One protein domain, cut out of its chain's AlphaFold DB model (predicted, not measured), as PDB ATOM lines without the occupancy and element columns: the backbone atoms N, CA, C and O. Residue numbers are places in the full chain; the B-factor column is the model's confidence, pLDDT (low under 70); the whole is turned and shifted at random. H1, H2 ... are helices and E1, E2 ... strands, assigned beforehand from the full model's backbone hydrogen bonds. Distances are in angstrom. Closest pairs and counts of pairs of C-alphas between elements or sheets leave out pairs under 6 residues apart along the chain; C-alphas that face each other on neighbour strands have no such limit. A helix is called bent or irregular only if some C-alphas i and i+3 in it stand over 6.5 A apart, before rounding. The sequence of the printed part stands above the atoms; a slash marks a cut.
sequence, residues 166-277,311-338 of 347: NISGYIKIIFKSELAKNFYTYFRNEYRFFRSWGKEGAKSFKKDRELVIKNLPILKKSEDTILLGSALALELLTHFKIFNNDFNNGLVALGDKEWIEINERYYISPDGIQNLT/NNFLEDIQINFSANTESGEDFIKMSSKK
ATOM      1  N   ASN A 166     185.412 117.561 166.879       73.81
ATOM      2  CA  ASN A 166     185.894 116.793 165.724       73.81
ATOM      3  C   ASN A 166     186.135 117.712 164.508       73.81
ATOM      4  O   ASN A 166     185.457 117.615 163.489       73.81
ATOM      5  N   ILE A 167     187.050 118.668 164.665       75.38
ATOM      6  CA  ILE A 167     187.342 119.727 163.704       75.38
ATOM      7  C   ILE A 167     188.804 119.616 163.308       75.38
ATOM      8  O   ILE A 167     189.709 119.727 164.141       75.38
ATOM      9  N   SER A 168     189.029 119.434 162.013       78.56
ATOM     10  CA  SER A 168     190.356 119.462 161.407       78.56
ATOM     11  C   SER A 168     190.577 120.779 160.665       78.56
ATOM     12  O   SER A 168     189.629 121.504 160.368       78.56
ATOM     13  N   GLY A 169     191.840 121.093 160.384       84.00
ATOM     14  CA  GLY A 169     192.217 122.280 159.622       84.00
ATOM     15  C   GLY A 169     192.499 123.507 160.483       84.00
ATOM     16  O   GLY A 169     192.789 123.412 161.684       84.00
ATOM     17  N   TYR A 170     192.480 124.663 159.827       89.00
ATOM     18  CA  TYR A 170     192.843 125.930 160.433       89.00
ATOM     19  C   TYR A 170     191.624 126.749 160.857       89.00
ATOM     20  O   TYR A 170     190.572 126.750 160.224       89.00
ATOM     21  N   ILE A 171     191.801 127.492 161.942       92.38
ATOM     22  CA  ILE A 171     190.815 128.370 162.548       92.38
ATOM     23  C   ILE A 171     191.333 129.796 162.453       92.38
ATOM     24  O   ILE A 171     192.434 130.116 162.919       92.38
ATOM     25  N   LYS A 172     190.520 130.665 161.855       95.88
ATOM     26  CA  LYS A 172     190.766 132.102 161.816       95.88
ATOM     27  C   LYS A 172     190.348 132.699 163.154       95.88
ATOM     28  O   LYS A 172     189.154 132.804 163.432       95.88
ATOM     29  N   ILE A 173     191.325 133.105 163.957       96.88
ATOM     30  CA  ILE A 173     191.112 133.796 165.232       96.88
ATOM     31  C   ILE A 173     191.177 135.296 164.991       96.88
ATOM     32  O   ILE A 173     192.161 135.783 164.443       96.88
ATOM     33  N   ILE A 174     190.146 136.019 165.419       97.12
ATOM     34  CA  ILE A 174     190.055 137.477 165.372       97.12
ATOM     35  C   ILE A 174     190.037 137.992 166.811       97.12
ATOM     36  O   ILE A 174     189.172 137.599 167.592       97.12
ATOM     37  N   PHE A 175     190.968 138.873 167.154       97.38
ATOM     38  CA  PHE A 175     191.072 139.495 168.472       97.38
ATOM     39  C   PHE A 175     190.219 140.764 168.518       97.38
ATOM     40  O   PHE A 175     190.414 141.664 167.708       97.38
ATOM     41  N   LYS A 176     189.291 140.855 169.475       96.62
ATOM     42  CA  LYS A 176     188.373 142.000 169.629       96.62
ATOM     43  C   LYS A 176     188.788 142.985 170.718       96.62
ATOM     44  O   LYS A 176     188.245 144.082 170.784       96.62
ATOM     45  N   SER A 177     189.728 142.600 171.577       95.00
ATOM     46  CA  SER A 177     190.184 143.422 172.695       95.00
ATOM     47  C   SER A 177     191.706 143.428 172.808       95.00
ATOM     48  O   SER A 177     192.393 142.489 172.401       95.00
ATOM     49  N   GLU A 178     192.242 144.487 173.410       94.88
ATOM     50  CA  GLU A 178     193.674 144.597 173.698       94.88
ATOM     51  C   GLU A 178     194.122 143.559 174.742       94.88
ATOM     52  O   GLU A 178     195.222 143.012 174.655       94.88
ATOM     53  N   LEU A 179     193.238 143.210 175.686       95.25
ATOM     54  CA  LEU A 179     193.468 142.129 176.646       95.25
ATOM     55  C   LEU A 179     193.704 140.793 175.928       95.25
ATOM     56  O   LEU A 179     194.654 140.087 176.256       95.25
ATOM     57  N   ALA A 180     192.897 140.475 174.912       96.38
ATOM     58  CA  ALA A 180     193.029 139.253 174.124       96.38
ATOM     59  C   ALA A 180     194.359 139.189 173.352       96.38
ATOM     60  O   ALA A 180     195.029 138.154 173.353       96.38
ATOM     61  N   LYS A 181     194.777 140.302 172.728       96.50
ATOM     62  CA  LYS A 181     196.058 140.390 171.998       96.50
ATOM     63  C   LYS A 181     197.257 140.227 172.928       96.50
ATOM     64  O   LYS A 181     198.197 139.479 172.635       96.50
ATOM     65  N   ASN A 182     197.214 140.898 174.075       95.88
ATOM     66  CA  ASN A 182     198.271 140.805 175.070       95.88
ATOM     67  C   ASN A 182     198.328 139.417 175.705       95.88
ATOM     68  O   ASN A 182     199.418 138.862 175.868       95.88
ATOM     69  N   PHE A 183     197.170 138.812 175.980       96.31
ATOM     70  CA  PHE A 183     197.109 137.432 176.436       96.31
ATOM     71  C   PHE A 183     197.691 136.474 175.401       96.31
ATOM     72  O   PHE A 183     198.468 135.607 175.768       96.31
ATOM     73  N   TYR A 184     197.392 136.636 174.110       96.31
ATOM     74  CA  TYR A 184     197.990 135.792 173.076       96.31
ATOM     75  C   TYR A 184     199.514 135.896 173.041       96.31
ATOM     76  O   TYR A 184     200.205 134.885 172.924       96.31
ATOM     77  N   THR A 185     200.047 137.108 173.190       94.56
ATOM     78  CA  THR A 185     201.496 137.324 173.279       94.56
ATOM     79  C   THR A 185     202.086 136.587 174.480       94.56
ATOM     80  O   THR A 185     203.111 135.915 174.356       94.56
ATOM     81  N   TYR A 186     201.419 136.667 175.631       93.88
ATOM     82  CA  TYR A 186     201.783 135.913 176.825       93.88
ATOM     83  C   TYR A 186     201.695 134.394 176.590       93.88
ATOM     84  O   TYR A 186     202.689 133.696 176.783       93.88
ATOM     85  N   PHE A 187     200.572 133.898 176.068       93.56
ATOM     86  CA  PHE A 187     200.332 132.493 175.749       93.56
ATOM     87  C   PHE A 187     201.411 131.940 174.822       93.56
ATOM     88  O   PHE A 187     202.051 130.943 175.126       93.56
ATOM     89  N   ARG A 188     201.721 132.642 173.734       91.50
ATOM     90  CA  ARG A 188     202.773 132.240 172.798       91.50
ATOM     91  C   ARG A 188     204.144 132.069 173.462       91.50
ATOM     92  O   ARG A 188     204.924 131.211 173.048       91.50
ATOM     93  N   ASN A 189     204.460 132.900 174.449       88.94
ATOM     94  CA  ASN A 189     205.770 132.899 175.093       88.94
ATOM     95  C   ASN A 189     205.864 131.874 176.232       88.94
ATOM     96  O   ASN A 189     206.909 131.230 176.398       88.94
ATOM     97  N   GLU A 190     204.777 131.726 176.989       88.06
ATOM     98  CA  GLU A 190     204.754 131.029 178.275       88.06
ATOM     99  C   GLU A 190     204.009 129.687 178.240       88.06
ATOM    100  O   GLU A 190     204.273 128.843 179.098       88.06
ATOM    101  N   TYR A 191     203.167 129.431 177.229       88.19
ATOM    102  CA  TYR A 191     202.447 128.163 177.098       88.19
ATOM    103  C   TYR A 191     203.421 126.984 177.091       88.19
ATOM    104  O   TYR A 191     204.370 126.928 176.295       88.19
ATOM    105  N   ARG A 192     203.203 126.054 178.030       83.75
ATOM    106  CA  ARG A 192     204.022 124.848 178.231       83.75
ATOM    107  C   ARG A 192     205.505 125.142 178.523       83.75
ATOM    108  O   ARG A 192     206.373 124.335 178.180       83.75
ATOM    109  N   PHE A 193     205.846 126.284 179.135       80.88
ATOM    110  CA  PHE A 193     207.241 126.607 179.486       80.88
ATOM    111  C   PHE A 193     207.754 125.861 180.731       80.88
ATOM    112  O   PHE A 193     208.949 125.575 180.817       80.88
ATOM    113  N   PHE A 194     206.887 125.525 181.690       75.44
ATOM    114  CA  PHE A 194     207.232 124.830 182.940       75.44
ATOM    115  C   PHE A 194     208.325 125.514 183.790       75.44
ATOM    116  O   PHE A 194     209.240 124.860 184.298       75.44
ATOM    117  N   ARG A 195     208.243 126.839 184.002       69.69
ATOM    118  CA  ARG A 195     209.222 127.591 184.831       69.69
ATOM    119  C   ARG A 195     209.280 127.105 186.279       69.69
ATOM    120  O   ARG A 195     210.360 126.966 186.859       69.69
ATOM    121  N   SER A 196     208.116 126.794 186.838       59.69
ATOM    122  CA  SER A 196     207.923 126.400 188.233       59.69
ATOM    123  C   SER A 196     208.456 124.994 188.566       59.69
ATOM    124  O   SER A 196     208.441 124.589 189.728       59.69
ATOM    125  N   TRP A 197     209.003 124.258 187.590       60.81
ATOM    126  CA  TRP A 197     209.543 122.900 187.771       60.81
ATOM    127  C   TRP A 197     211.080 122.856 187.822       60.81
ATOM    128  O   TRP A 197     211.690 121.785 187.819       60.81
ATOM    129  N   GLY A 198     211.725 124.026 187.888       60.66
ATOM    130  CA  GLY A 198     213.182 124.146 187.885       60.66
ATOM    131  C   GLY A 198     213.802 123.840 186.515       60.66
ATOM    132  O   GLY A 198     213.133 123.409 185.575       60.66
ATOM    133  N   LYS A 199     215.116 124.072 186.382       61.72
ATOM    134  CA  LYS A 199     215.827 123.922 185.095       61.72
ATOM    135  C   LYS A 199     215.743 122.498 184.529       61.72
ATOM    136  O   LYS A 199     215.721 122.333 183.314       61.72
ATOM    137  N   GLU A 200     215.708 121.478 185.382       59.78
ATOM    138  CA  GLU A 200     215.647 120.072 184.959       59.78
ATOM    139  C   GLU A 200     214.242 119.646 184.523       59.78
ATOM    140  O   GLU A 200     214.098 118.991 183.487       59.78
ATOM    141  N   GLY A 201     213.200 120.089 185.238       63.09
ATOM    142  CA  GLY A 201     211.810 119.886 184.835       63.09
ATOM    143  C   GLY A 201     211.511 120.547 183.490       63.09
ATOM    144  O   GLY A 201     211.072 119.868 182.563       63.09
ATOM    145  N   ALA A 202     211.877 121.822 183.323       65.88
ATOM    146  CA  ALA A 202     211.698 122.553 182.066       65.88
ATOM    147  C   ALA A 202     212.436 121.903 180.876       65.88
ATOM    148  O   ALA A 202     211.888 121.797 179.778       65.88
ATOM    149  N   LYS A 203     213.662 121.390 181.084       68.06
ATOM    150  CA  LYS A 203     214.398 120.636 180.046       68.06
ATOM    151  C   LYS A 203     213.628 119.404 179.575       68.06
ATOM    152  O   LYS A 203     213.695 119.055 178.399       68.06
ATOM    153  N   SER A 204     212.905 118.750 180.477       66.00
ATOM    154  CA  SER A 204     212.246 117.483 180.182       66.00
ATOM    155  C   SER A 204     210.979 117.591 179.329       66.00
ATOM    156  O   SER A 204     210.603 116.609 178.697       66.00
ATOM    157  N   PHE A 205     210.388 118.785 179.238       71.44
ATOM    158  CA  PHE A 205     209.233 119.080 178.382       71.44
ATOM    159  C   PHE A 205     209.606 119.882 177.127       71.44
ATOM    160  O   PHE A 205     208.738 120.294 176.361       71.44
ATOM    161  N   LYS A 206     210.910 120.073 176.870       71.94
ATOM    162  CA  LYS A 206     211.417 120.905 175.770       71.94
ATOM    163  C   LYS A 206     210.862 120.496 174.400       71.94
ATOM    164  O   LYS A 206     210.443 121.367 173.648       71.94
ATOM    165  N   LYS A 207     210.816 119.194 174.092       70.44
ATOM    166  CA  LYS A 207     210.308 118.685 172.803       70.44
ATOM    167  C   LYS A 207     208.822 118.997 172.607       70.44
ATOM    168  O   LYS A 207     208.421 119.403 171.524       70.44
ATOM    169  N   ASP A 208     208.023 118.823 173.655       69.75
ATOM    170  CA  ASP A 208     206.590 119.113 173.615       69.75
ATOM    171  C   ASP A 208     206.338 120.617 173.418       69.75
ATOM    172  O   ASP A 208     205.586 121.011 172.530       69.75
ATOM    173  N   ARG A 209     207.085 121.465 174.135       74.00
ATOM    174  CA  ARG A 209     207.061 122.919 173.933       74.00
ATOM    175  C   ARG A 209     207.490 123.331 172.521       74.00
ATOM    176  O   ARG A 209     206.874 124.206 171.920       74.00
ATOM    177  N   GLU A 210     208.546 122.730 171.975       70.81
ATOM    178  CA  GLU A 210     209.023 123.031 170.618       70.81
ATOM    179  C   GLU A 210     207.985 122.686 169.545       70.81
ATOM    180  O   GLU A 210     207.838 123.441 168.583       70.81
ATOM    181  N   LEU A 211     207.250 121.581 169.710       67.19
ATOM    182  CA  LEU A 211     206.154 121.205 168.811       67.19
ATOM    183  C   LEU A 211     205.015 122.228 168.842       67.19
ATOM    184  O   LEU A 211     204.441 122.543 167.801       67.19
ATOM    185  N   VAL A 212     204.713 122.769 170.017       71.00
ATOM    186  CA  VAL A 212     203.663 123.773 170.206       71.00
ATOM    187  C   VAL A 212     204.074 125.132 169.625       71.00
ATOM    188  O   VAL A 212     203.363 125.688 168.790       71.00
ATOM    189  N   ILE A 213     205.245 125.658 170.001       68.81
ATOM    190  CA  ILE A 213     205.663 127.028 169.645       68.81
ATOM    191  C   ILE A 213     205.911 127.205 168.152       68.81
ATOM    192  O   ILE A 213     205.626 128.276 167.618       68.81
ATOM    193  N   LYS A 214     206.403 126.172 167.454       70.19
ATOM    194  CA  LYS A 214     206.600 126.233 165.994       70.19
ATOM    195  C   LYS A 214     205.318 126.580 165.230       70.19
ATOM    196  O   LYS A 214     205.409 127.098 164.124       70.19
ATOM    197  N   ASN A 215     204.156 126.328 165.827       73.44
ATOM    198  CA  ASN A 215     202.849 126.496 165.207       73.44
ATOM    199  C   ASN A 215     202.081 127.732 165.716       73.44
ATOM    200  O   ASN A 215     200.923 127.915 165.347       73.44
ATOM    201  N   LEU A 216     202.696 128.582 166.553       87.94
ATOM    202  CA  LEU A 216     202.087 129.825 167.040       87.94
ATOM    203  C   LEU A 216     202.665 131.049 166.291       87.94
ATOM    204  O   LEU A 216     203.804 131.456 166.569       87.94
ATOM    205  N   PRO A 217     201.911 131.652 165.345       92.25
ATOM    206  CA  PRO A 217     202.357 132.816 164.585       92.25
ATOM    207  C   PRO A 217     202.608 134.036 165.483       92.25
ATOM    208  O   PRO A 217     202.165 134.125 166.621       92.25
ATOM    209  N   ILE A 218     203.371 135.004 164.982       92.62
ATOM    210  CA  ILE A 218     203.522 136.293 165.665       92.62
ATOM    211  C   ILE A 218     202.345 137.171 165.241       92.62
ATOM    212  O   ILE A 218     202.174 137.403 164.048       92.62
ATOM    213  N   LEU A 219     201.570 137.677 166.203       93.31
ATOM    214  CA  LEU A 219     200.565 138.709 165.951       93.31
ATOM    215  C   LEU A 219     201.278 140.062 165.835       93.31
ATOM    216  O   LEU A 219     201.874 140.530 166.809       93.31
ATOM    217  N   LYS A 220     201.265 140.690 164.654       91.00
ATOM    218  CA  LYS A 220     201.845 142.033 164.503       91.00
ATOM    219  C   LYS A 220     200.931 143.079 165.140       91.00
ATOM    220  O   LYS A 220     199.721 142.917 165.174       91.00
ATOM    221  N   LYS A 221     201.503 144.208 165.569       84.94
ATOM    222  CA  LYS A 221     200.762 145.289 166.248       84.94
ATOM    223  C   LYS A 221     199.588 145.857 165.428       84.94
ATOM    224  O   LYS A 221     198.620 146.325 166.010       84.94
ATOM    225  N   SER A 222     199.688 145.840 164.098       88.25
ATOM    226  CA  SER A 222     198.650 146.317 163.172       88.25
ATOM    227  C   SER A 222     197.644 145.240 162.753       88.25
ATOM    228  O   SER A 222     196.772 145.517 161.938       88.25
ATOM    229  N   GLU A 223     197.819 144.000 163.210       91.75
ATOM    230  CA  GLU A 223     196.985 142.864 162.837       91.75
ATOM    231  C   GLU A 223     196.066 142.496 164.004       91.75
ATOM    232  O   GLU A 223     196.467 142.518 165.168       91.75
ATOM    233  N   ASP A 224     194.842 142.096 163.668       95.62
ATOM    234  CA  ASP A 224     193.833 141.645 164.633       95.62
ATOM    235  C   ASP A 224     193.451 140.188 164.381       95.62
ATOM    236  O   ASP A 224     192.430 139.705 164.860       95.62
ATOM    237  N   THR A 225     194.216 139.475 163.557       96.62
ATOM    238  CA  THR A 225     193.853 138.138 163.097       96.62
ATOM    239  C   THR A 225     195.073 137.244 162.974       96.62
ATOM    240  O   THR A 225     196.112 137.669 162.480       96.62
ATOM    241  N   ILE A 226     194.911 135.982 163.366       96.19
ATOM    242  CA  ILE A 226     195.863 134.901 163.100       96.19
ATOM    243  C   ILE A 226     195.133 133.667 162.581       96.19
ATOM    244  O   ILE A 226     193.922 133.514 162.750       96.19
ATOM    245  N   LEU A 227     195.904 132.762 161.989       93.75
ATOM    246  CA  LEU A 227     195.452 131.438 161.603       93.75
ATOM    247  C   LEU A 227     196.143 130.403 162.498       93.75
ATOM    248  O   LEU A 227     197.371 130.395 162.591       93.75
ATOM    249  N   LEU A 228     195.367 129.557 163.174       90.94
ATOM    250  CA  LEU A 228     195.872 128.505 164.063       90.94
ATOM    251  C   LEU A 228     195.291 127.155 163.665       90.94
ATOM    252  O   LEU A 228     194.128 127.084 163.298       90.94
ATOM    253  N   GLY A 229     196.055 126.070 163.800       87.44
ATOM    254  CA  GLY A 229     195.454 124.733 163.760       87.44
ATOM    255  C   GLY A 229     194.394 124.586 164.860       87.44
ATOM    256  O   GLY A 229     194.565 125.139 165.952       87.44
ATOM    257  N   SER A 230     193.317 123.847 164.588       85.69
ATOM    258  CA  SER A 230     192.150 123.715 165.481       85.69
ATOM    259  C   SER A 230     192.500 123.361 166.929       85.69
ATOM    260  O   SER A 230     191.957 123.965 167.853       85.69
ATOM    261  N   ALA A 231     193.464 122.464 167.151       83.50
ATOM    262  CA  ALA A 231     193.926 122.107 168.493       83.50
ATOM    263  C   ALA A 231     194.512 123.307 169.262       83.50
ATOM    264  O   ALA A 231     194.152 123.546 170.411       83.50
ATOM    265  N   LEU A 232     195.379 124.103 168.627       87.25
ATOM    266  CA  LEU A 232     196.001 125.269 169.268       87.25
ATOM    267  C   LEU A 232     195.024 126.430 169.437       87.25
ATOM    268  O   LEU A 232     195.116 127.157 170.422       87.25
ATOM    269  N   ALA A 233     194.089 126.595 168.500       90.38
ATOM    270  CA  ALA A 233     192.982 127.530 168.656       90.38
ATOM    271  C   ALA A 233     192.163 127.199 169.911       90.38
ATOM    272  O   ALA A 233     191.870 128.082 170.712       90.38
ATOM    273  N   LEU A 234     191.844 125.921 170.114       88.25
ATOM    274  CA  LEU A 234     191.062 125.468 171.256       88.25
ATOM    275  C   LEU A 234     191.807 125.616 172.591       88.25
ATOM    276  O   LEU A 234     191.235 126.115 173.566       88.25
ATOM    277  N   GLU A 235     193.094 125.265 172.622       89.44
ATOM    278  CA  GLU A 235     193.949 125.512 173.787       89.44
ATOM    279  C   GLU A 235     194.006 127.011 174.121       89.44
ATOM    280  O   GLU A 235     193.756 127.379 175.267       89.44
ATOM    281  N   LEU A 236     194.230 127.887 173.132       92.69
ATOM    282  CA  LEU A 236     194.263 129.341 173.331       92.69
ATOM    283  C   LEU A 236     192.966 129.868 173.959       92.69
ATOM    284  O   LEU A 236     193.017 130.595 174.951       92.69
ATOM    285  N   LEU A 237     191.811 129.519 173.383       92.38
ATOM    286  CA  LEU A 237     190.513 130.010 173.857       92.38
ATOM    287  C   LEU A 237     190.212 129.506 175.273       92.38
ATOM    288  O   LEU A 237     189.713 130.256 176.108       92.38
ATOM    289  N   THR A 238     190.565 128.259 175.577       89.50
ATOM    290  CA  THR A 238     190.314 127.672 176.901       89.50
ATOM    291  C   THR A 238     191.200 128.280 177.972       89.50
ATOM    292  O   THR A 238     190.699 128.657 179.031       89.50
ATOM    293  N   HIS A 239     192.483 128.475 177.673       92.50
ATOM    294  CA  HIS A 239     193.385 129.183 178.571       92.50
ATOM    295  C   HIS A 239     192.941 130.629 178.773       92.50
ATOM    296  O   HIS A 239     192.927 131.097 179.907       92.50
ATOM    297  N   PHE A 240     192.524 131.331 177.714       94.19
ATOM    298  CA  PHE A 240     192.023 132.694 177.868       94.19
ATOM    299  C   PHE A 240     190.795 132.740 178.776       94.19
ATOM    300  O   PHE A 240     190.713 133.626 179.615       94.19
ATOM    301  N   LYS A 241     189.857 131.790 178.654       91.25
ATOM    302  CA  LYS A 241     188.694 131.736 179.547       91.25
ATOM    303  C   LYS A 241     189.118 131.706 181.014       91.25
ATOM    304  O   LYS A 241     188.597 132.466 181.826       91.25
ATOM    305  N   ILE A 242     190.031 130.798 181.343       88.69
ATOM    306  CA  ILE A 242     190.474 130.574 182.722       88.69
ATOM    307  C   ILE A 242     191.262 131.790 183.210       88.69
ATOM    308  O   ILE A 242     190.971 132.313 184.282       88.69
ATOM    309  N   PHE A 243     192.162 132.311 182.373       92.06
ATOM    310  CA  PHE A 243     192.884 133.553 182.634       92.06
ATOM    311  C   PHE A 243     191.937 134.722 182.900       92.06
ATOM    312  O   PHE A 243     192.118 135.434 183.876       92.06
ATOM    313  N   ASN A 244     190.932 134.932 182.050       91.38
ATOM    314  CA  ASN A 244     190.007 136.054 182.158       91.38
ATOM    315  C   ASN A 244     189.202 135.976 183.460       91.38
ATOM    316  O   ASN A 244     189.046 136.982 184.146       91.38
ATOM    317  N   ASN A 245     188.752 134.776 183.840       87.38
ATOM    318  CA  ASN A 245     188.116 134.560 185.135       87.38
ATOM    319  C   ASN A 245     189.059 134.924 186.293       87.38
ATOM    320  O   ASN A 245     188.662 135.648 187.201       87.38
ATOM    321  N   ASP A 246     190.307 134.466 186.266       86.38
ATOM    322  CA  ASP A 246     191.271 134.755 187.334       86.38
ATOM    323  C   ASP A 246     191.644 136.227 187.411       86.38
ATOM    324  O   ASP A 246     191.724 136.809 188.493       86.38
ATOM    325  N   PHE A 247     191.856 136.833 186.250       88.12
ATOM    326  CA  PHE A 247     192.243 138.222 186.109       88.12
ATOM    327  C   PHE A 247     191.156 139.135 186.675       88.12
ATOM    328  O   PHE A 247     191.445 140.016 187.484       88.12
ATOM    329  N   ASN A 248     189.889 138.865 186.343       86.50
ATOM    330  CA  ASN A 248     188.751 139.640 186.842       86.50
ATOM    331  C   ASN A 248     188.509 139.460 188.348       86.50
ATOM    332  O   ASN A 248     187.973 140.362 188.986       86.50
ATOM    333  N   ASN A 249     188.943 138.339 188.929       82.12
ATOM    334  CA  ASN A 249     188.874 138.096 190.372       82.12
ATOM    335  C   ASN A 249     190.145 138.545 191.124       82.12
ATOM    336  O   ASN A 249     190.265 138.299 192.325       82.12
ATOM    337  N   GLY A 250     191.094 139.203 190.445       83.06
ATOM    338  CA  GLY A 250     192.336 139.707 191.045       83.06
ATOM    339  C   GLY A 250     193.323 138.611 191.458       83.06
ATOM    340  O   GLY A 250     194.207 138.852 192.277       83.06
ATOM    341  N   LEU A 251     193.160 137.406 190.913       81.06
ATOM    342  CA  LEU A 251     193.939 136.219 191.256       81.06
ATOM    343  C   LEU A 251     195.234 136.107 190.452       81.06
ATOM    344  O   LEU A 251     196.214 135.536 190.922       81.06
ATOM    345  N   VAL A 252     195.236 136.657 189.238       87.12
ATOM    346  CA  VAL A 252     196.388 136.659 188.335       87.12
ATOM    347  C   VAL A 252     196.523 138.021 187.666       87.12
ATOM    348  O   VAL A 252     195.538 138.724 187.446       87.12
ATOM    349  N   ALA A 253     197.748 138.381 187.294       91.31
ATOM    350  CA  ALA A 253     198.020 139.526 186.436       91.31
ATOM    351  C   ALA A 253     198.417 139.075 185.023       91.31
ATOM    352  O   ALA A 253     198.996 138.006 184.818       91.31
ATOM    353  N   LEU A 254     198.164 139.922 184.027       91.81
ATOM    354  CA  LEU A 254     198.689 139.707 182.681       91.81
ATOM    355  C   LEU A 254     200.224 139.607 182.725       91.81
ATOM    356  O   LEU A 254     200.899 140.524 183.190       91.81
ATOM    357  N   GLY A 255     200.776 138.508 182.206       88.56
ATOM    358  CA  GLY A 255     202.222 138.270 182.216       88.56
ATOM    359  C   GLY A 255     202.747 137.520 183.442       88.56
ATOM    360  O   GLY A 255     203.963 137.341 183.546       88.56
ATOM    361  N   ASP A 256     201.875 137.071 184.346       88.00
ATOM    362  CA  ASP A 256     202.273 136.273 185.504       88.00
ATOM    363  C   ASP A 256     202.914 134.946 185.069       88.00
ATOM    364  O   ASP A 256     202.280 134.059 184.503       88.00
ATOM    365  N   LYS A 257     204.214 134.806 185.323       83.81
ATOM    366  CA  LYS A 257     205.011 133.632 184.938       83.81
ATOM    367  C   LYS A 257     204.802 132.430 185.853       83.81
ATOM    368  O   LYS A 257     205.238 131.332 185.502       83.81
ATOM    369  N   GLU A 258     204.179 132.641 187.005       81.62
ATOM    370  CA  GLU A 258     203.861 131.593 187.966       81.62
ATOM    371  C   GLU A 258     202.405 131.122 187.831       81.62
ATOM    372  O   GLU A 258     202.023 130.174 188.516       81.62
ATOM    373  N   TRP A 259     201.612 131.704 186.918       86.38
ATOM    374  CA  TRP A 259     200.286 131.190 186.575       86.38
ATOM    375  C   TRP A 259     200.416 129.836 185.886       86.38
ATOM    376  O   TRP A 259     200.786 129.718 184.725       86.38
ATOM    377  N   ILE A 260     200.175 128.783 186.642       80.50
ATOM    378  CA  ILE A 260     200.461 127.400 186.262       80.50
ATOM    379  C   ILE A 260     199.516 126.794 185.237       80.50
ATOM    380  O   ILE A 260     199.984 125.927 184.502       80.50
ATOM    381  N   GLU A 261     198.276 127.278 185.140       85.88
ATOM    382  CA  GLU A 261     197.298 126.827 184.138       85.88
ATOM    383  C   GLU A 261     197.871 126.971 182.730       85.88
ATOM    384  O   GLU A 261     197.603 126.152 181.868       85.88
ATOM    385  N   ILE A 262     198.769 127.942 182.502       88.94
ATOM    386  CA  ILE A 262     199.483 128.105 181.228       88.94
ATOM    387  C   ILE A 262     200.347 126.894 180.836       88.94
ATOM    388  O   ILE A 262     200.913 126.846 179.746       88.94
ATOM    389  N   ASN A 263     200.532 125.925 181.727       85.75
ATOM    390  CA  ASN A 263     201.272 124.697 181.457       85.75
ATOM    391  C   ASN A 263     200.357 123.481 181.286       85.75
ATOM    392  O   ASN A 263     200.843 122.421 180.867       85.75
ATOM    393  N   GLU A 264     199.070 123.619 181.591       85.31
ATOM    394  CA  GLU A 264     198.089 122.556 181.447       85.31
ATOM    395  C   GLU A 264     197.742 122.329 179.978       85.31
ATOM    396  O   GLU A 264     197.937 123.159 179.089       85.31
ATOM    397  N   ARG A 265     197.290 121.118 179.700       84.06
ATOM    398  CA  ARG A 265     196.700 120.733 178.431       84.06
ATOM    399  C   ARG A 265     195.277 120.339 178.747       84.06
ATOM    400  O   ARG A 265     195.079 119.316 179.393       84.06
ATOM    401  N   TYR A 266     194.316 121.116 178.269       84.00
ATOM    402  CA  TYR A 266     192.907 120.832 178.529       84.00
ATOM    403  C   TYR A 266     192.357 119.764 177.592       84.00
ATOM    404  O   TYR A 266     191.414 119.071 177.957       84.00
ATOM    405  N   TYR A 267     192.952 119.590 176.409       78.38
ATOM    406  CA  TYR A 267     192.440 118.661 175.408       78.38
ATOM    407  C   TYR A 267     193.439 117.551 175.117       78.38
ATOM    408  O   TYR A 267     194.587 117.774 174.728       78.38
ATOM    409  N   ILE A 268     192.975 116.317 175.282       65.25
ATOM    410  CA  ILE A 268     193.773 115.119 175.050       65.25
ATOM    411  C   ILE A 268     193.252 114.451 173.790       65.25
ATOM    412  O   ILE A 268     192.112 113.997 173.746       65.25
ATOM    413  N   SER A 269     194.106 114.343 172.780       62.50
ATOM    414  CA  SER A 269     193.903 113.340 171.744       62.50
ATOM    415  C   SER A 269     194.574 112.044 172.193       62.50
ATOM    416  O   SER A 269     195.753 112.091 172.554       62.50
ATOM    417  N   PRO A 270     193.892 110.893 172.134       53.22
ATOM    418  CA  PRO A 270     194.495 109.581 172.339       53.22
ATOM    419  C   PRO A 270     195.726 109.291 171.468       53.22
ATOM    420  O   PRO A 270     196.553 108.470 171.860       53.22
ATOM    421  N   ASP A 271     195.850 109.970 170.321       57.09
ATOM    422  CA  ASP A 271     196.879 109.714 169.306       57.09
ATOM    423  C   ASP A 271     197.877 110.885 169.132       57.09
ATOM    424  O   ASP A 271     198.879 110.749 168.430       57.09
ATOM    425  N   GLY A 272     197.657 112.032 169.797       53.00
ATOM    426  CA  GLY A 272     198.610 113.152 169.885       53.00
ATOM    427  C   GLY A 272     198.092 114.524 169.426       53.00
ATOM    428  O   GLY A 272     196.982 114.670 168.934       53.00
ATOM    429  N   ILE A 273     198.936 115.554 169.584       49.97
ATOM    430  CA  ILE A 273     198.623 117.006 169.499       49.97
ATOM    431  C   ILE A 273     197.900 117.445 168.207       49.97
ATOM    432  O   ILE A 273     197.321 118.525 168.173       49.97
ATOM    433  N   GLN A 274     197.930 116.649 167.136       48.75
ATOM    434  CA  GLN A 274     197.495 117.103 165.811       48.75
ATOM    435  C   GLN A 274     196.092 116.664 165.389       48.75
ATOM    436  O   GLN A 274     195.538 117.293 164.496       48.75
ATOM    437  N   ASN A 275     195.484 115.670 166.039       52.44
ATOM    438  CA  ASN A 275     194.174 115.174 165.621       52.44
ATOM    439  C   ASN A 275     193.217 115.244 166.803       52.44
ATOM    440  O   ASN A 275     193.244 114.378 167.673       52.44
ATOM    441  N   LEU A 276     192.405 116.299 166.864       55.91
ATOM    442  CA  LEU A 276     191.277 116.354 167.785       55.91
ATOM    443  C   LEU A 276     190.337 115.195 167.449       55.91
ATOM    444  O   LEU A 276     189.921 115.048 166.301       55.91
ATOM    445  N   THR A 277     190.032 114.359 168.433       62.34
ATOM    446  CA  THR A 277     189.140 113.223 168.244       62.34
ATOM    447  C   THR A 277     187.983 113.330 169.222       62.34
ATOM    448  O   THR A 277     188.171 113.563 170.415       62.34
ATOM    449  N   ASN A 311     177.564 126.350 179.052       62.19
ATOM    450  CA  ASN A 311     176.833 127.624 178.949       62.19
ATOM    451  C   ASN A 311     177.708 128.854 179.289       62.19
ATOM    452  O   ASN A 311     177.698 129.841 178.567       62.19
ATOM    453  N   ASN A 312     178.579 128.753 180.302       65.12
ATOM    454  CA  ASN A 312     179.477 129.844 180.723       65.12
ATOM    455  C   ASN A 312     180.800 129.924 179.925       65.12
ATOM    456  O   ASN A 312     181.766 130.518 180.391       65.12
ATOM    457  N   PHE A 313     180.969 129.195 178.819       69.62
ATOM    458  CA  PHE A 313     182.183 129.274 177.989       69.62
ATOM    459  C   PHE A 313     182.060 130.321 176.881       69.62
ATOM    460  O   PHE A 313     183.072 130.873 176.471       69.62
ATOM    461  N   LEU A 314     180.845 130.598 176.407       75.62
ATOM    462  CA  LEU A 314     180.639 131.370 175.184       75.62
ATOM    463  C   LEU A 314     180.766 132.880 175.410       75.62
ATOM    464  O   LEU A 314     181.491 133.536 174.666       75.62
ATOM    465  N   GLU A 315     180.115 133.414 176.445       77.44
ATOM    466  CA  GLU A 315     179.983 134.865 176.652       77.44
ATOM    467  C   GLU A 315     181.346 135.558 176.829       77.44
ATOM    468  O   GLU A 315     181.683 136.467 176.066       77.44
ATOM    469  N   ASP A 316     182.182 135.069 177.751       77.12
ATOM    470  CA  ASP A 316     183.500 135.660 178.041       77.12
ATOM    471  C   ASP A 316     184.449 135.631 176.835       77.12
ATOM    472  O   ASP A 316     185.242 136.554 176.609       77.12
ATOM    473  N   ILE A 317     184.372 134.556 176.044       89.19
ATOM    474  CA  ILE A 317     185.218 134.378 174.868       89.19
ATOM    475  C   ILE A 317     184.743 135.267 173.726       89.19
ATOM    476  O   ILE A 317     185.570 135.930 173.105       89.19
ATOM    477  N   GLN A 318     183.438 135.333 173.456       90.38
ATOM    478  CA  GLN A 318     182.894 136.086 172.322       90.38
ATOM    479  C   GLN A 318     183.089 137.603 172.447       90.38
ATOM    480  O   GLN A 318     183.171 138.286 171.420       90.38
ATOM    481  N   ILE A 319     183.224 138.128 173.670       91.06
ATOM    482  CA  ILE A 319     183.607 139.528 173.923       91.06
ATOM    483  C   ILE A 319     185.030 139.808 173.419       91.06
ATOM    484  O   ILE A 319     185.308 140.868 172.859       91.06
ATOM    485  N   ASN A 320     185.937 138.849 173.593       94.50
ATOM    486  CA  ASN A 320     187.373 139.028 173.378       94.50
ATOM    487  C   ASN A 320     187.863 138.465 172.037       94.50
ATOM    488  O   ASN A 320     188.887 138.908 171.514       94.50
ATOM    489  N   PHE A 321     187.116 137.528 171.455       96.00
ATOM    490  CA  PHE A 321     187.478 136.789 170.255       96.00
ATOM    491  C   PHE A 321     186.285 136.608 169.306       96.00
ATOM    492  O   PHE A 321     185.122 136.575 169.709       96.00
ATOM    493  N   SER A 322     186.590 136.423 168.026       95.38
ATOM    494  CA  SER A 322     185.811 135.555 167.134       95.38
ATOM    495  C   SER A 322     186.724 134.434 166.645       95.38
ATOM    496  O   SER A 322     187.904 134.678 166.394       95.38
ATOM    497  N   ALA A 323     186.196 133.227 166.464       94.38
ATOM    498  CA  ALA A 323     186.941 132.122 165.871       94.38
ATOM    499  C   ALA A 323     186.058 131.403 164.855       94.38
ATOM    500  O   ALA A 323     184.963 130.970 165.204       94.38
ATOM    501  N   ASN A 324     186.531 131.284 163.615       94.25
ATOM    502  CA  ASN A 324     185.765 130.658 162.541       94.25
ATOM    503  C   ASN A 324     186.589 129.582 161.837       94.25
ATOM    504  O   ASN A 324     187.797 129.757 161.641       94.25
ATOM    505  N   THR A 325     185.933 128.495 161.442       90.75
ATOM    506  CA  THR A 325     186.511 127.488 160.542       90.75
ATOM    507  C   THR A 325     186.697 128.062 159.130       90.75
ATOM    508  O   THR A 325     186.182 129.135 158.804       90.75
ATOM    509  N   GLU A 326     187.398 127.336 158.257       85.88
ATOM    510  CA  GLU A 326     187.507 127.685 156.829       85.88
ATOM    511  C   GLU A 326     186.140 127.721 156.121       85.88
ATOM    512  O   GLU A 326     185.941 128.522 155.209       85.88
ATOM    513  N   SER A 327     185.180 126.908 156.579       86.25
ATOM    514  CA  SER A 327     183.787 126.900 156.111       86.25
ATOM    515  C   SER A 327     182.925 128.027 156.701       86.25
ATOM    516  O   SER A 327     181.772 128.177 156.302       86.25
ATOM    517  N   GLY A 328     183.463 128.838 157.619       86.12
ATOM    518  CA  GLY A 328     182.760 129.963 158.242       86.12
ATOM    519  C   GLY A 328     181.892 129.599 159.450       86.12
ATOM    520  O   GLY A 328     181.081 130.418 159.877       86.12
ATOM    521  N   GLU A 329     182.044 128.401 160.012       87.94
ATOM    522  CA  GLU A 329     181.310 127.963 161.204       87.94
ATOM    523  C   GLU A 329     181.912 128.566 162.483       87.94
ATOM    524  O   GLU A 329     183.131 128.729 162.589       87.94
ATOM    525  N   ASP A 330     181.062 128.866 163.475       88.50
ATOM    526  CA  ASP A 330     181.486 129.412 164.772       88.50
ATOM    527  C   ASP A 330     182.214 128.346 165.605       88.50
ATOM    528  O   ASP A 330     181.610 127.493 166.268       88.50
ATOM    529  N   PHE A 331     183.543 128.433 165.607       88.94
ATOM    530  CA  PHE A 331     184.413 127.504 166.315       88.94
ATOM    531  C   PHE A 331     184.279 127.616 167.840       88.94
ATOM    532  O   PHE A 331     184.435 126.616 168.542       88.94
ATOM    533  N   ILE A 332     183.967 128.801 168.381       87.75
ATOM    534  CA  ILE A 332     183.782 128.994 169.832       87.75
ATOM    535  C   ILE A 332     182.578 128.171 170.288       87.75
ATOM    536  O   ILE A 332     182.660 127.439 171.276       87.75
ATOM    537  N   LYS A 333     181.486 128.217 169.517       84.00
ATOM    538  CA  LYS A 333     180.298 127.404 169.785       84.00
ATOM    539  C   LYS A 333     180.616 125.911 169.745       84.00
ATOM    540  O   LYS A 333     180.296 125.192 170.693       84.00
ATOM    541  N   MET A 334     181.298 125.452 168.695       80.69
ATOM    542  CA  MET A 334     181.611 124.029 168.507       80.69
ATOM    543  C   MET A 334     182.559 123.468 169.575       80.69
ATOM    544  O   MET A 334     182.517 122.277 169.874       80.69
ATOM    545  N   SER A 335     183.410 124.319 170.143       78.44
ATOM    546  CA  SER A 335     184.465 123.928 171.076       78.44
ATOM    547  C   SER A 335     184.094 124.059 172.556       78.44
ATOM    548  O   SER A 335     184.846 123.638 173.437       78.44
ATOM    549  N   SER A 336     182.895 124.564 172.843       79.38
ATOM    550  CA  SER A 336     182.382 124.768 174.199       79.38
ATOM    551  C   SER A 336     181.860 123.493 174.871       79.38
ATOM    552  O   SER A 336     181.059 123.574 175.796       79.38
ATOM    553  N   LYS A 337     182.285 122.303 174.443       82.56
ATOM    554  CA  LYS A 337     181.687 121.036 174.873       82.56
ATOM    555  C   LYS A 337     182.524 120.288 175.911       82.56
ATOM    556  O   LYS A 337     183.751 120.373 175.940       82.56
ATOM    557  N   LYS A 338     181.844 119.522 176.760       86.31
ATOM    558  CA  LYS A 338     182.419 118.441 177.572       86.31
ATOM    559  C   LYS A 338     181.824 117.114 177.132       86.31
ATOM    560  O   LYS A 338     180.703 117.090 176.631       86.31
TER     561      LYS A 338
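This is residues 166 to 277 and 311 to 338 of the 347 residues of the protein "Methyltransf_11 domain-containing protein" of Candidatus Daviesbacteria bacterium RIFCSPHIGHO2_12_FULL_43_11 (UniProt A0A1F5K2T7). A small three-stranded sheet, E2 E1 E3, has the long helix H4 over one face, with H1 crossing H4 steeply; the sheet and these two helices make two layers, helices on one face of a sheet. H6 and H7 pack together by E3 and H4, while H2 and H3 lie towards the other end of the longest axis, away from the sheet. The printed part has 140 residues, with seven named helices and three strands in the order E1 H1 H2 H3 E2 H4 H5 H6 E3 H7; it is mostly helix, and the sheet is antiparallel. The whole is compact, with a radius of gyration of the C-alphas of 14.6 A and spans of 43 by 37 by 33 A.

Find C-alpha 170 at (192.843, 125.930, 160.433), where strand E1, residues 170 to 175, begins its 15.9 A. Its neighbours are E2, residues 225 to 229, and E3, residues 321 to 325, each 13.5 A long. H4, residues 230 to 248, runs 26.9 A to C-alpha 248 at (188.751, 139.640, 186.842). H1, residues 178 to 190, is 18.1 A long and H6, residues 311 to 320, 16.5 A. H2 is residues 195 to 204, H3 206 to 213, H5 260 to 263 and H7 331 to 335, which ends at (184.465, 123.928, 171.076). H2 is irregular, with C-alphas 196 and 199 8.9 A apart; H6 only just is, with C-alphas 311 and 314 6.53 A apart.

Look first at inner strand E1: N 173 and O 226 of E2 are 2.9 A apart, and N 174 and O 322 of E3 2.8 A, both within hydrogen-bond range. H4, the hub, is on the sheet at a height of 11.6 A and runs along the strands, at 7 degrees to E1 on the local plane. With residues 236 to 240 alone it touches H1, at a steep tilt of 65 degrees, opposite ways; the closest C-alphas, of Phe 183 and Phe 240, are 7.1 A apart. With residues 237 to 244 alone it touches H6, about perpendicular at 90 degrees; the closest C-alphas, of Lys 241 and Ile 317, are 6.4 A apart. H6 touches H7, the closest C-alphas being those of Leu 314 and Ile 332, 6.6 A apart. H7 is on the same face of the sheet as H4. H4 only just touches H5, with 3 pairs of C-alphas within 8 A, the closest those of His 239 and Ile 262, 6.7 A apart. H2 and H3 meet only through their link, and H2 is apart from H4. Every O i to N i+4 pair is within hydrogen-bond range in H1, H3, H4 and H7; H2 has 4 of 6, H6 2 of 6 beside 3 of 7 O i to N i+3 pairs, and H5 is too short for such a pair.

The two C-alphas farthest apart, of Glu 200 and Ser 327, are 43.5 A apart. Residues 278 to 310 are not printed; C-alphas 277 and 311 are 21.8 A apart across the cut. The links H3 to E2 and H4 to H5 are long. Mean pLDDT of the printed part is 82.6; 26 residues are under 70, among them 195 to 204 and 268 to 277.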